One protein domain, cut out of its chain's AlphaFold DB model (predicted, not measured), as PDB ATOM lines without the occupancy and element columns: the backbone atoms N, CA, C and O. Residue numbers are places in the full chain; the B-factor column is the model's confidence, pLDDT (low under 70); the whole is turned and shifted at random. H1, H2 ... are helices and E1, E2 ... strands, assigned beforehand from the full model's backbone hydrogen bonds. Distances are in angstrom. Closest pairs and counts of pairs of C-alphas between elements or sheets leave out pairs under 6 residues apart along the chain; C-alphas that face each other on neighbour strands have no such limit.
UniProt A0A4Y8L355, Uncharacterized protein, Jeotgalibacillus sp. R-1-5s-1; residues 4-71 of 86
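AT A GLANCE: This is residues 4 to 71 of the 86 residues of an uncharacterized protein of Jeotgalibacillus sp. R-1-5s-1 (UniProt A0A4Y8L355). A small sheet, E1 E2 E3 in order, forms one end; H1 stands up from it, and H2 turns off at a corner, its residues 63 to 70 sticking out. The strands are an antiparallel meander, each the neighbour of the one before. The printed part has 68 residues, with three named strands, then two named helices: a mixed class. It is only just compact, close to loose, with a radius of gyration of the C-alphas of 13.0 A, spanning 37 by 24 by 21 A.

HOW THE PARTS SIT: Look at inner strand E2, residues 29 to 33; E1, residues 16 to 21, forms a hairpin with it, N 20 and O 30 being 2.9 A apart, within hydrogen-bond range. E3, residues 36 to 40, forms another, with N 31 and O 38 at 2.8 A. H1, residues 44 to 54, is on the sheet, its height 12.2 A; the closest C-alphas of E1 and H1, Leu 19 and Pro 44, are 5.9 A apart. H2, residues 59 to 70, touches H1 with residue 59 alone, its C-alpha 5.3 A from that of Asn 49, about perpendicular at 86 degrees. In H1 and H2 every O i to N i+4 pair is within hydrogen-bond range.

IN THESE COORDINATES: Find C-alpha 16 at (120.611, 113.006, 190.373), where E1 begins; H2 runs 16.4 A to C-alpha 70 at (110.546, 97.006, 203.923).

THE WHOLE: The printed part has no cut and no long link; residues 4 to 9 are under pLDDT 70.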
ATOM      1  N   LYS A   4     129.944 122.885 188.319       59.84
ATOM      2  CA  LYS A   4     129.102 124.064 188.088       59.84
ATOM      3  C   LYS A   4     128.529 124.530 189.419       59.84
ATOM      4  O   LYS A   4     127.746 123.823 190.044       59.84
ATOM      5  N   ALA A   5     128.890 125.738 189.836       55.72
ATOM      6  CA  ALA A   5     128.166 126.411 190.901       55.72
ATOM      7  C   ALA A   5     126.797 126.835 190.345       55.72
ATOM      8  O   ALA A   5     126.725 127.623 189.404       55.72
ATOM      9  N   SER A   6     125.708 126.292 190.892       55.66
ATOM     10  CA  SER A   6     124.355 126.819 190.678       55.66
ATOM     11  C   SER A   6     123.823 127.308 192.028       55.66
ATOM     12  O   SER A   6     123.028 126.600 192.651       55.66
ATOM     13  N   PRO A   7     124.301 128.469 192.514       51.19
ATOM     14  CA  PRO A   7     124.147 128.882 193.909       51.19
ATOM     15  C   PRO A   7     122.700 128.968 194.421       51.19
ATOM     16  O   PRO A   7     122.514 128.882 195.631       51.19
ATOM     17  N   ASP A   8     121.687 129.051 193.546       55.66
ATOM     18  CA  ASP A   8     120.301 129.318 193.965       55.66
ATOM     19  C   ASP A   8     119.221 128.324 193.495       55.66
ATOM     20  O   ASP A   8     118.050 128.504 193.833       55.66
ATOM     21  N   SER A   9     119.524 127.275 192.714       68.69
ATOM     22  CA  SER A   9     118.419 126.522 192.081       68.69
ATOM     23  C   SER A   9     118.670 125.070 191.677       68.69
ATOM     24  O   SER A   9     117.974 124.563 190.791       68.69
ATOM     25  N   TYR A  10     119.595 124.351 192.323       83.81
ATOM     26  CA  TYR A  10     119.669 122.910 192.067       83.81
ATOM     27  C   TYR A  10     118.350 122.226 192.462       83.81
ATOM     28  O   TYR A  10     117.905 122.318 193.606       83.81
ATOM     29  N   ARG A  11     117.720 121.532 191.509       84.38
ATOM     30  CA  ARG A  11     116.493 120.758 191.725       84.38
ATOM     31  C   ARG A  11     116.797 119.280 191.567       84.38
ATOM     32  O   ARG A  11     117.277 118.855 190.517       84.38
ATOM     33  N   VAL A  12     116.463 118.499 192.591       86.94
ATOM     34  CA  VAL A  12     116.613 117.043 192.552       86.94
ATOM     35  C   VAL A  12     115.733 116.480 191.441       86.94
ATOM     36  O   VAL A  12     114.515 116.663 191.423       86.94
ATOM     37  N   SER A  13     116.365 115.787 190.508       86.31
ATOM     38  CA  SER A  13     115.722 115.138 189.368       86.31
ATOM     39  C   SER A  13     116.177 113.683 189.232       86.31
ATOM     40  O   SER A  13     117.075 113.244 189.947       86.31
ATOM     41  N   GLU A  14     115.594 112.946 188.290       84.62
ATOM     42  CA  GLU A  14     115.932 111.542 187.996       84.62
ATOM     43  C   GLU A  14     117.375 111.344 187.503       84.62
ATOM     44  O   GLU A  14     117.894 110.229 187.509       84.62
ATOM     45  N   THR A  15     118.055 112.417 187.088       88.12
ATOM     46  CA  THR A  15     119.480 112.375 186.736       88.12
ATOM     47  C   THR A  15     120.405 112.561 187.940       88.12
ATOM     48  O   THR A  15     121.617 112.379 187.797       88.12
ATOM     49  N   THR A  16     119.852 112.869 189.121       89.25
ATOM     50  CA  THR A  16     120.611 113.006 190.373       89.25
ATOM     51  C   THR A  16     121.038 111.628 190.851       89.25
ATOM     52  O   THR A  16     120.206 110.758 191.089       89.25
ATOM     53  N   LEU A  17     122.339 111.440 191.026       89.44
ATOM     54  CA  LEU A  17     122.942 110.191 191.479       89.44
ATOM     55  C   LEU A  17     123.127 110.177 192.997       89.44
ATOM     56  O   LEU A  17     122.869 109.166 193.642       89.44
ATOM     57  N   ALA A  18     123.580 111.293 193.572       89.06
ATOM     58  CA  ALA A  18     123.807 111.401 195.007       89.06
ATOM     59  C   ALA A  18     123.714 112.850 195.494       89.06
ATOM     60  O   ALA A  18     124.079 113.782 194.782       89.06
ATOM     61  N   LEU A  19     123.279 113.015 196.742       91.00
ATOM     62  CA  LEU A  19     123.390 114.256 197.503       91.00
ATOM     63  C   LEU A  19     124.286 113.981 198.703       91.00
ATOM     64  O   LEU A  19     124.064 113.015 199.435       91.00
ATOM     65  N   ARG A  20     125.292 114.821 198.912       90.38
ATOM     66  CA  ARG A  20     126.208 114.713 200.044       90.38
ATOM     67  C   ARG A  20     126.278 116.051 200.752       90.38
ATOM     68  O   ARG A  20     126.346 117.073 200.080       90.38
ATOM     69  N   HIS A  21     126.298 116.030 202.081       88.88
ATOM     70  CA  HIS A  21     126.609 117.234 202.841       88.88
ATOM     71  C   HIS A  21     127.984 117.772 202.437       88.88
ATOM     72  O   HIS A  21     128.948 117.005 202.335       88.88
ATOM     73  N   ASP A  22     128.041 119.071 202.178       85.94
ATOM     74  CA  ASP A  22     129.282 119.823 202.089       85.94
ATOM     75  C   ASP A  22     129.474 120.577 203.402       85.94
ATOM     76  O   ASP A  22     128.509 121.062 203.982       85.94
ATOM     77  N   PHE A  23     130.710 120.641 203.886       79.31
ATOM     78  CA  PHE A  23     131.050 121.368 205.117       79.31
ATOM     79  C   PHE A  23     131.809 122.660 204.794       79.31
ATOM     80  O   PHE A  23     132.630 123.127 205.584       79.31
ATOM     81  N   SER A  24     131.595 123.201 203.593       80.12
ATOM     82  CA  SER A  24     132.174 124.474 203.190       80.12
ATOM     83  C   SER A  24     131.367 125.629 203.787       80.12
ATOM     84  O   SER A  24     130.201 125.485 204.131       80.12
ATOM     85  N   ILE A  25     131.996 126.798 203.928       77.00
ATOM     86  CA  ILE A  25     131.356 127.983 204.531       77.00
ATOM     87  C   ILE A  25     130.181 128.493 203.671       77.00
ATOM     88  O   ILE A  25     129.296 129.181 204.168       77.00
ATOM     89  N   GLU A  26     130.180 128.177 202.375       79.81
ATOM     90  CA  GLU A  26     129.254 128.759 201.402       79.81
ATOM     91  C   GLU A  26     128.148 127.791 200.953       79.81
ATOM     92  O   GLU A  26     127.088 128.251 200.528       79.81
ATOM     93  N   TYR A  27     128.360 126.474 201.054       80.12
ATOM     94  CA  TYR A  27     127.436 125.457 200.545       80.12
ATOM     95  C   TYR A  27     127.217 124.333 201.560       80.12
ATOM     96  O   TYR A  27     128.151 123.862 202.197       80.12
ATOM     97  N   GLU A  28     125.976 123.855 201.634       85.69
ATOM     98  CA  GLU A  28     125.545 122.781 202.540       85.69
ATOM     99  C   GLU A  28     125.466 121.419 201.835       85.69
ATOM    100  O   GLU A  28     125.486 120.368 202.482       85.69
ATOM    101  N   THR A  29     125.347 121.405 200.500       89.75
ATOM    102  CA  THR A  29     125.192 120.174 199.711       89.75
ATOM    103  C   THR A  29     125.995 120.195 198.418       89.75
ATOM    104  O   THR A  29     125.892 121.131 197.623       89.75
ATOM    105  N   VAL A  30     126.675 119.081 198.140       91.44
ATOM    106  CA  VAL A  30     127.160 118.704 196.807       91.44
ATOM    107  C   VAL A  30     126.212 117.675 196.194       91.44
ATOM    108  O   VAL A  30     126.013 116.587 196.742       91.44
ATOM    109  N   ALA A  31     125.645 118.001 195.038       90.69
ATOM    110  CA  ALA A  31     124.836 117.104 194.231       90.69
ATOM    111  C   ALA A  31     125.656 116.539 193.065       90.69
ATOM    112  O   ALA A  31     126.193 117.274 192.234       90.69
ATOM    113  N   PHE A  32     125.724 115.215 192.992       90.81
ATOM    114  CA  PHE A  32     126.292 114.484 191.870       90.81
ATOM    115  C   PHE A  32     125.159 114.141 190.911       90.81
ATOM    116  O   PHE A  32     124.284 113.350 191.255       90.81
ATOM    117  N   ASP A  33     125.167 114.720 189.719       89.31
ATOM    118  CA  ASP A  33     124.196 114.455 188.660       89.31
ATOM    119  C   ASP A  33     124.937 113.936 187.417       89.31
ATOM    120  O   ASP A  33     126.122 114.215 187.211       89.31
ATOM    121  N   LYS A  34     124.246 113.198 186.545       89.25
ATOM    122  CA  LYS A  34     124.781 112.800 185.229       89.25
ATOM    123  C   LYS A  34     125.279 113.997 184.405       89.25
ATOM    124  O   LYS A  34     126.180 113.842 183.586       89.25
ATOM    125  N   LYS A  35     124.712 115.189 184.616       87.31
ATOM    126  CA  LYS A  35     125.079 116.446 183.940       87.31
ATOM    127  C   LYS A  35     126.305 117.138 184.543       87.31
ATOM    128  O   LYS A  35     126.807 118.092 183.946       87.31
ATOM    129  N   GLY A  36     126.779 116.698 185.708       87.81
ATOM    130  CA  GLY A  36     127.918 117.286 186.407       87.81
ATOM    131  C   GLY A  36     127.717 117.384 187.916       87.81
ATOM    132  O   GLY A  36     126.764 116.850 188.480       87.81
ATOM    133  N   ILE A  37     128.647 118.076 188.568       89.38
ATOM    134  CA  ILE A  37     128.611 118.316 190.013       89.38
ATOM    135  C   ILE A  37     128.047 119.713 190.257       89.38
ATOM    136  O   ILE A  37     128.544 120.683 189.673       89.38
ATOM    137  N   PHE A  38     127.037 119.794 191.120       88.56
ATOM    138  CA  PHE A  38     126.344 121.021 191.494       88.56
ATOM    139  C   PHE A  38     126.473 121.277 192.994       88.56
ATOM    140  O   PHE A  38     126.451 120.343 193.791       88.56
ATOM    141  N   TYR A  39     126.570 122.547 193.374       87.69
ATOM    142  CA  TYR A  39     126.641 122.980 194.769       87.69
ATOM    143  C   TYR A  39     125.380 123.757 195.135       87.69
ATOM    144  O   TYR A  39     124.872 124.533 194.321       87.69
ATOM    145  N   SER A  40     124.868 123.529 196.342       86.44
ATOM    146  CA  SER A  40     123.636 124.126 196.853       86.44
ATOM    147  C   SER A  40     123.821 124.607 198.288       86.44
ATOM    148  O   SER A  40     124.422 123.918 199.111       86.44
ATOM    149  N   LYS A  41     123.237 125.768 198.594       88.62
ATOM    150  CA  LYS A  41     123.144 126.328 199.954       88.62
ATOM    151  C   LYS A  41     122.117 125.620 200.834       88.62
ATOM    152  O   LYS A  41     122.129 125.780 202.043       88.62
ATOM    153  N   LYS A  42     121.209 124.856 200.223       88.44
ATOM    154  CA  LYS A  42     120.221 124.038 200.934       88.44
ATOM    155  C   LYS A  42     120.832 122.715 201.355       88.44
ATOM    156  O   LYS A  42     121.625 122.143 200.601       88.44
ATOM    157  N   THR A  43     120.394 122.194 202.489       89.44
ATOM    158  CA  THR A  43     120.740 120.856 202.974       89.44
ATOM    159  C   THR A  43     120.147 119.763 202.070       89.44
ATOM    160  O   THR A  43     119.133 119.983 201.394       89.44
ATOM    161  N   PRO A  44     120.695 118.533 202.082       89.50
ATOM    162  CA  PRO A  44     120.143 117.426 201.306       89.50
ATOM    163  C   PRO A  44     118.689 117.134 201.687       89.50
ATOM    164  O   PRO A  44     117.870 116.821 200.825       89.50
ATOM    165  N   LYS A  45     118.347 117.276 202.977       89.06
ATOM    166  CA  LYS A  45     116.982 117.068 203.475       89.06
ATOM    167  C   LYS A  45     116.010 118.086 202.884       89.06
ATOM    168  O   LYS A  45     114.929 117.689 202.460       89.06
ATOM    169  N   GLU A  46     116.380 119.363 202.828       89.88
ATOM    170  CA  GLU A  46     115.545 120.411 202.225       89.88
ATOM    171  C   GLU A  46     115.341 120.170 200.732       89.88
ATOM    172  O   GLU A  46     114.205 120.174 200.266       89.88
ATOM    173  N   LEU A  47     116.414 119.856 200.000       89.62
ATOM    174  CA  LEU A  47     116.345 119.541 198.570       89.62
ATOM    175  C   LEU A  47     115.405 118.361 198.280       89.62
ATOM    176  O   LEU A  47     114.600 118.405 197.347       89.62
ATOM    177  N   LEU A  48     115.477 117.306 199.096       89.00
ATOM    178  CA  LEU A  48     114.585 116.151 198.987       89.00
ATOM    179  C   LEU A  48     113.144 116.501 199.368       89.00
ATOM    180  O   LEU A  48     112.210 116.050 198.704       89.00
ATOM    181  N   ASN A  49     112.952 117.307 200.412       89.69
ATOM    182  CA  ASN A  49     111.629 117.719 200.863       89.69
ATOM    183  C   ASN A  49     110.919 118.582 199.813       89.69
ATOM    184  O   ASN A  49     109.766 118.318 199.487       89.69
ATOM    185  N   GLU A  50     111.621 119.540 199.209       89.50
ATOM    186  CA  GLU A  50     111.099 120.365 198.115       89.50
ATOM    187  C   GLU A  50     110.648 119.513 196.930       89.50
ATOM    188  O   GLU A  50     109.558 119.715 196.390       89.50
ATOM    189  N   ARG A  51     111.447 118.509 196.556       86.69
ATOM    190  CA  ARG A  51     111.092 117.594 195.469       86.69
ATOM    191  C   ARG A  51     109.876 116.727 195.800       86.69
ATOM    192  O   ARG A  51     109.083 116.434 194.902       86.69
ATOM    193  N   CYS A  52     109.727 116.316 197.060       87.19
ATOM    194  CA  CYS A  52     108.552 115.583 197.526       87.19
ATOM    195  C   CYS A  52     107.300 116.466 197.452       87.19
ATOM    196  O   CYS A  52     106.308 116.048 196.846       87.19
ATOM    197  N   ILE A  53     107.377 117.699 197.965       88.69
ATOM    198  CA  ILE A  53     106.274 118.671 197.957       88.69
ATOM    199  C   ILE A  53     105.821 118.969 196.525       88.69
ATOM    200  O   ILE A  53     104.626 118.962 196.251       88.69
ATOM    201  N   GLN A  54     106.755 119.132 195.582       86.25
ATOM    202  CA  GLN A  54     106.437 119.300 194.156       86.25
ATOM    203  C   GLN A  54     105.663 118.113 193.561       86.25
ATOM    204  O   GLN A  54     104.886 118.298 192.633       86.25
ATOM    205  N   SER A  55     105.859 116.901 194.090       81.56
ATOM    206  CA  SER A  55     105.074 115.714 193.716       81.56
ATOM    207  C   SER A  55     103.796 115.514 194.544       81.56
ATOM    208  O   SER A  55     103.160 114.474 194.415       81.56
ATOM    209  N   GLY A  56     103.428 116.469 195.403       85.75
ATOM    210  CA  GLY A  56     102.219 116.405 196.229       85.75
ATOM    211  C   GLY A  56     102.329 115.502 197.461       85.75
ATOM    212  O   GLY A  56     101.308 115.104 198.014       85.75
ATOM    213  N   VAL A  57     103.542 115.153 197.900       87.56
ATOM    214  CA  VAL A  57     103.760 114.265 199.056       87.56
ATOM    215  C   VAL A  57     104.796 114.828 200.021       87.56
ATOM    216  O   VAL A  57     105.675 115.591 199.639       87.56
ATOM    217  N   LEU A  58     104.736 114.415 201.285       90.00
ATOM    218  CA  LEU A  58     105.748 114.769 202.282       90.00
ATOM    219  C   LEU A  58     106.886 113.742 202.296       90.00
ATOM    220  O   LEU A  58     106.650 112.536 202.155       90.00
ATOM    221  N   LEU A  59     108.116 114.209 202.527       88.88
ATOM    222  CA  LEU A  59     109.294 113.346 202.671       88.88
ATOM    223  C   LEU A  59     109.105 112.316 203.796       88.88
ATOM    224  O   LEU A  59     109.408 111.136 203.627       88.88
ATOM    225  N   GLU A  60     108.543 112.747 204.925       89.62
ATOM    226  CA  GLU A  60     108.255 111.879 206.072       89.62
ATOM    227  C   GLU A  60     107.242 110.785 205.730       89.62
ATOM    228  O   GLU A  60     107.429 109.637 206.127       89.62
ATOM    229  N   GLY A  61     106.227 111.107 204.923       89.25
ATOM    230  CA  GLY A  61     105.253 110.129 204.436       89.25
ATOM    231  C   GLY A  61     105.910 109.039 203.587       89.25
ATOM    232  O   GLY A  61     105.625 107.854 203.771       89.25
ATOM    233  N   ARG A  62     106.861 109.411 202.718       88.19
ATOM    234  CA  ARG A  62     107.647 108.436 201.939       88.19
ATOM    235  C   ARG A  62     108.504 107.547 202.838       88.19
ATOM    236  O   ARG A  62     108.533 106.336 202.637       88.19
ATOM    237  N   ILE A  63     109.166 108.123 203.842       89.94
ATOM    238  CA  ILE A  63     109.986 107.366 204.800       89.94
ATOM    239  C   ILE A  63     109.113 106.410 205.622       89.94
ATOM    240  O   ILE A  63     109.472 105.247 205.783       89.94
ATOM    241  N   ALA A  64     107.962 106.866 206.119       90.75
ATOM    242  CA  ALA A  64     107.027 106.037 206.878       90.75
ATOM    243  C   ALA A  64     106.498 104.869 206.034       90.75
ATOM    244  O   ALA A  64     106.521 103.724 206.483       90.75
ATOM    245  N   SER A  65     106.111 105.136 204.783       89.38
ATOM    246  CA  SER A  65     105.704 104.092 203.836       89.38
ATOM    247  C   SER A  65     106.826 103.075 203.598       89.38
ATOM    248  O   SER A  65     106.589 101.869 203.669       89.38
ATOM    249  N   ALA A  66     108.061 103.536 203.392       89.44
ATOM    250  CA  ALA A  66     109.219 102.667 203.190       89.44
ATOM    251  C   ALA A  66     109.525 101.788 204.415       89.44
ATOM    252  O   ALA A  66     109.809 100.603 204.250       89.44
ATOM    253  N   LYS A  67     109.403 102.329 205.638       90.88
ATOM    254  CA  LYS A  67     109.545 101.559 206.887       90.88
ATOM    255  C   LYS A  67     108.562 100.398 206.949       90.88
ATOM    256  O   LYS A  67     108.966  99.273 207.221       90.88
ATOM    257  N   VAL A  68     107.287 100.671 206.672       90.69
ATOM    258  CA  VAL A  68     106.227  99.653 206.697       90.69
ATOM    259  C   VAL A  68     106.447  98.613 205.601       90.69
ATOM    260  O   VAL A  68     106.364  97.421 205.872       90.69
ATOM    261  N   ARG A  69     106.773  99.045 204.375       88.31
ATOM    262  CA  ARG A  69     106.943  98.137 203.228       88.31
ATOM    263  C   ARG A  69     108.167  97.235 203.335       88.31
ATOM    264  O   ARG A  69     108.103  96.100 202.880       88.31
ATOM    265  N   LEU A  70     109.276  97.737 203.878       87.88
ATOM    266  CA  LEU A  70     110.546  97.006 203.923       87.88
ATOM    267  C   LEU A  70     110.823  96.356 205.284       87.88
ATOM    268  O   LEU A  70     111.760  95.574 205.395       87.88
ATOM    269  N   GLY A  71     110.065  96.695 206.333       90.12
ATOM    270  CA  GLY A  71     110.323  96.225 207.700       90.12
ATOM    271  C   GLY A  71     111.613  96.783 208.321       90.12
ATOM    272  O   GLY A  71     112.086  96.277 209.335       90.12
TER     273      GLY A  71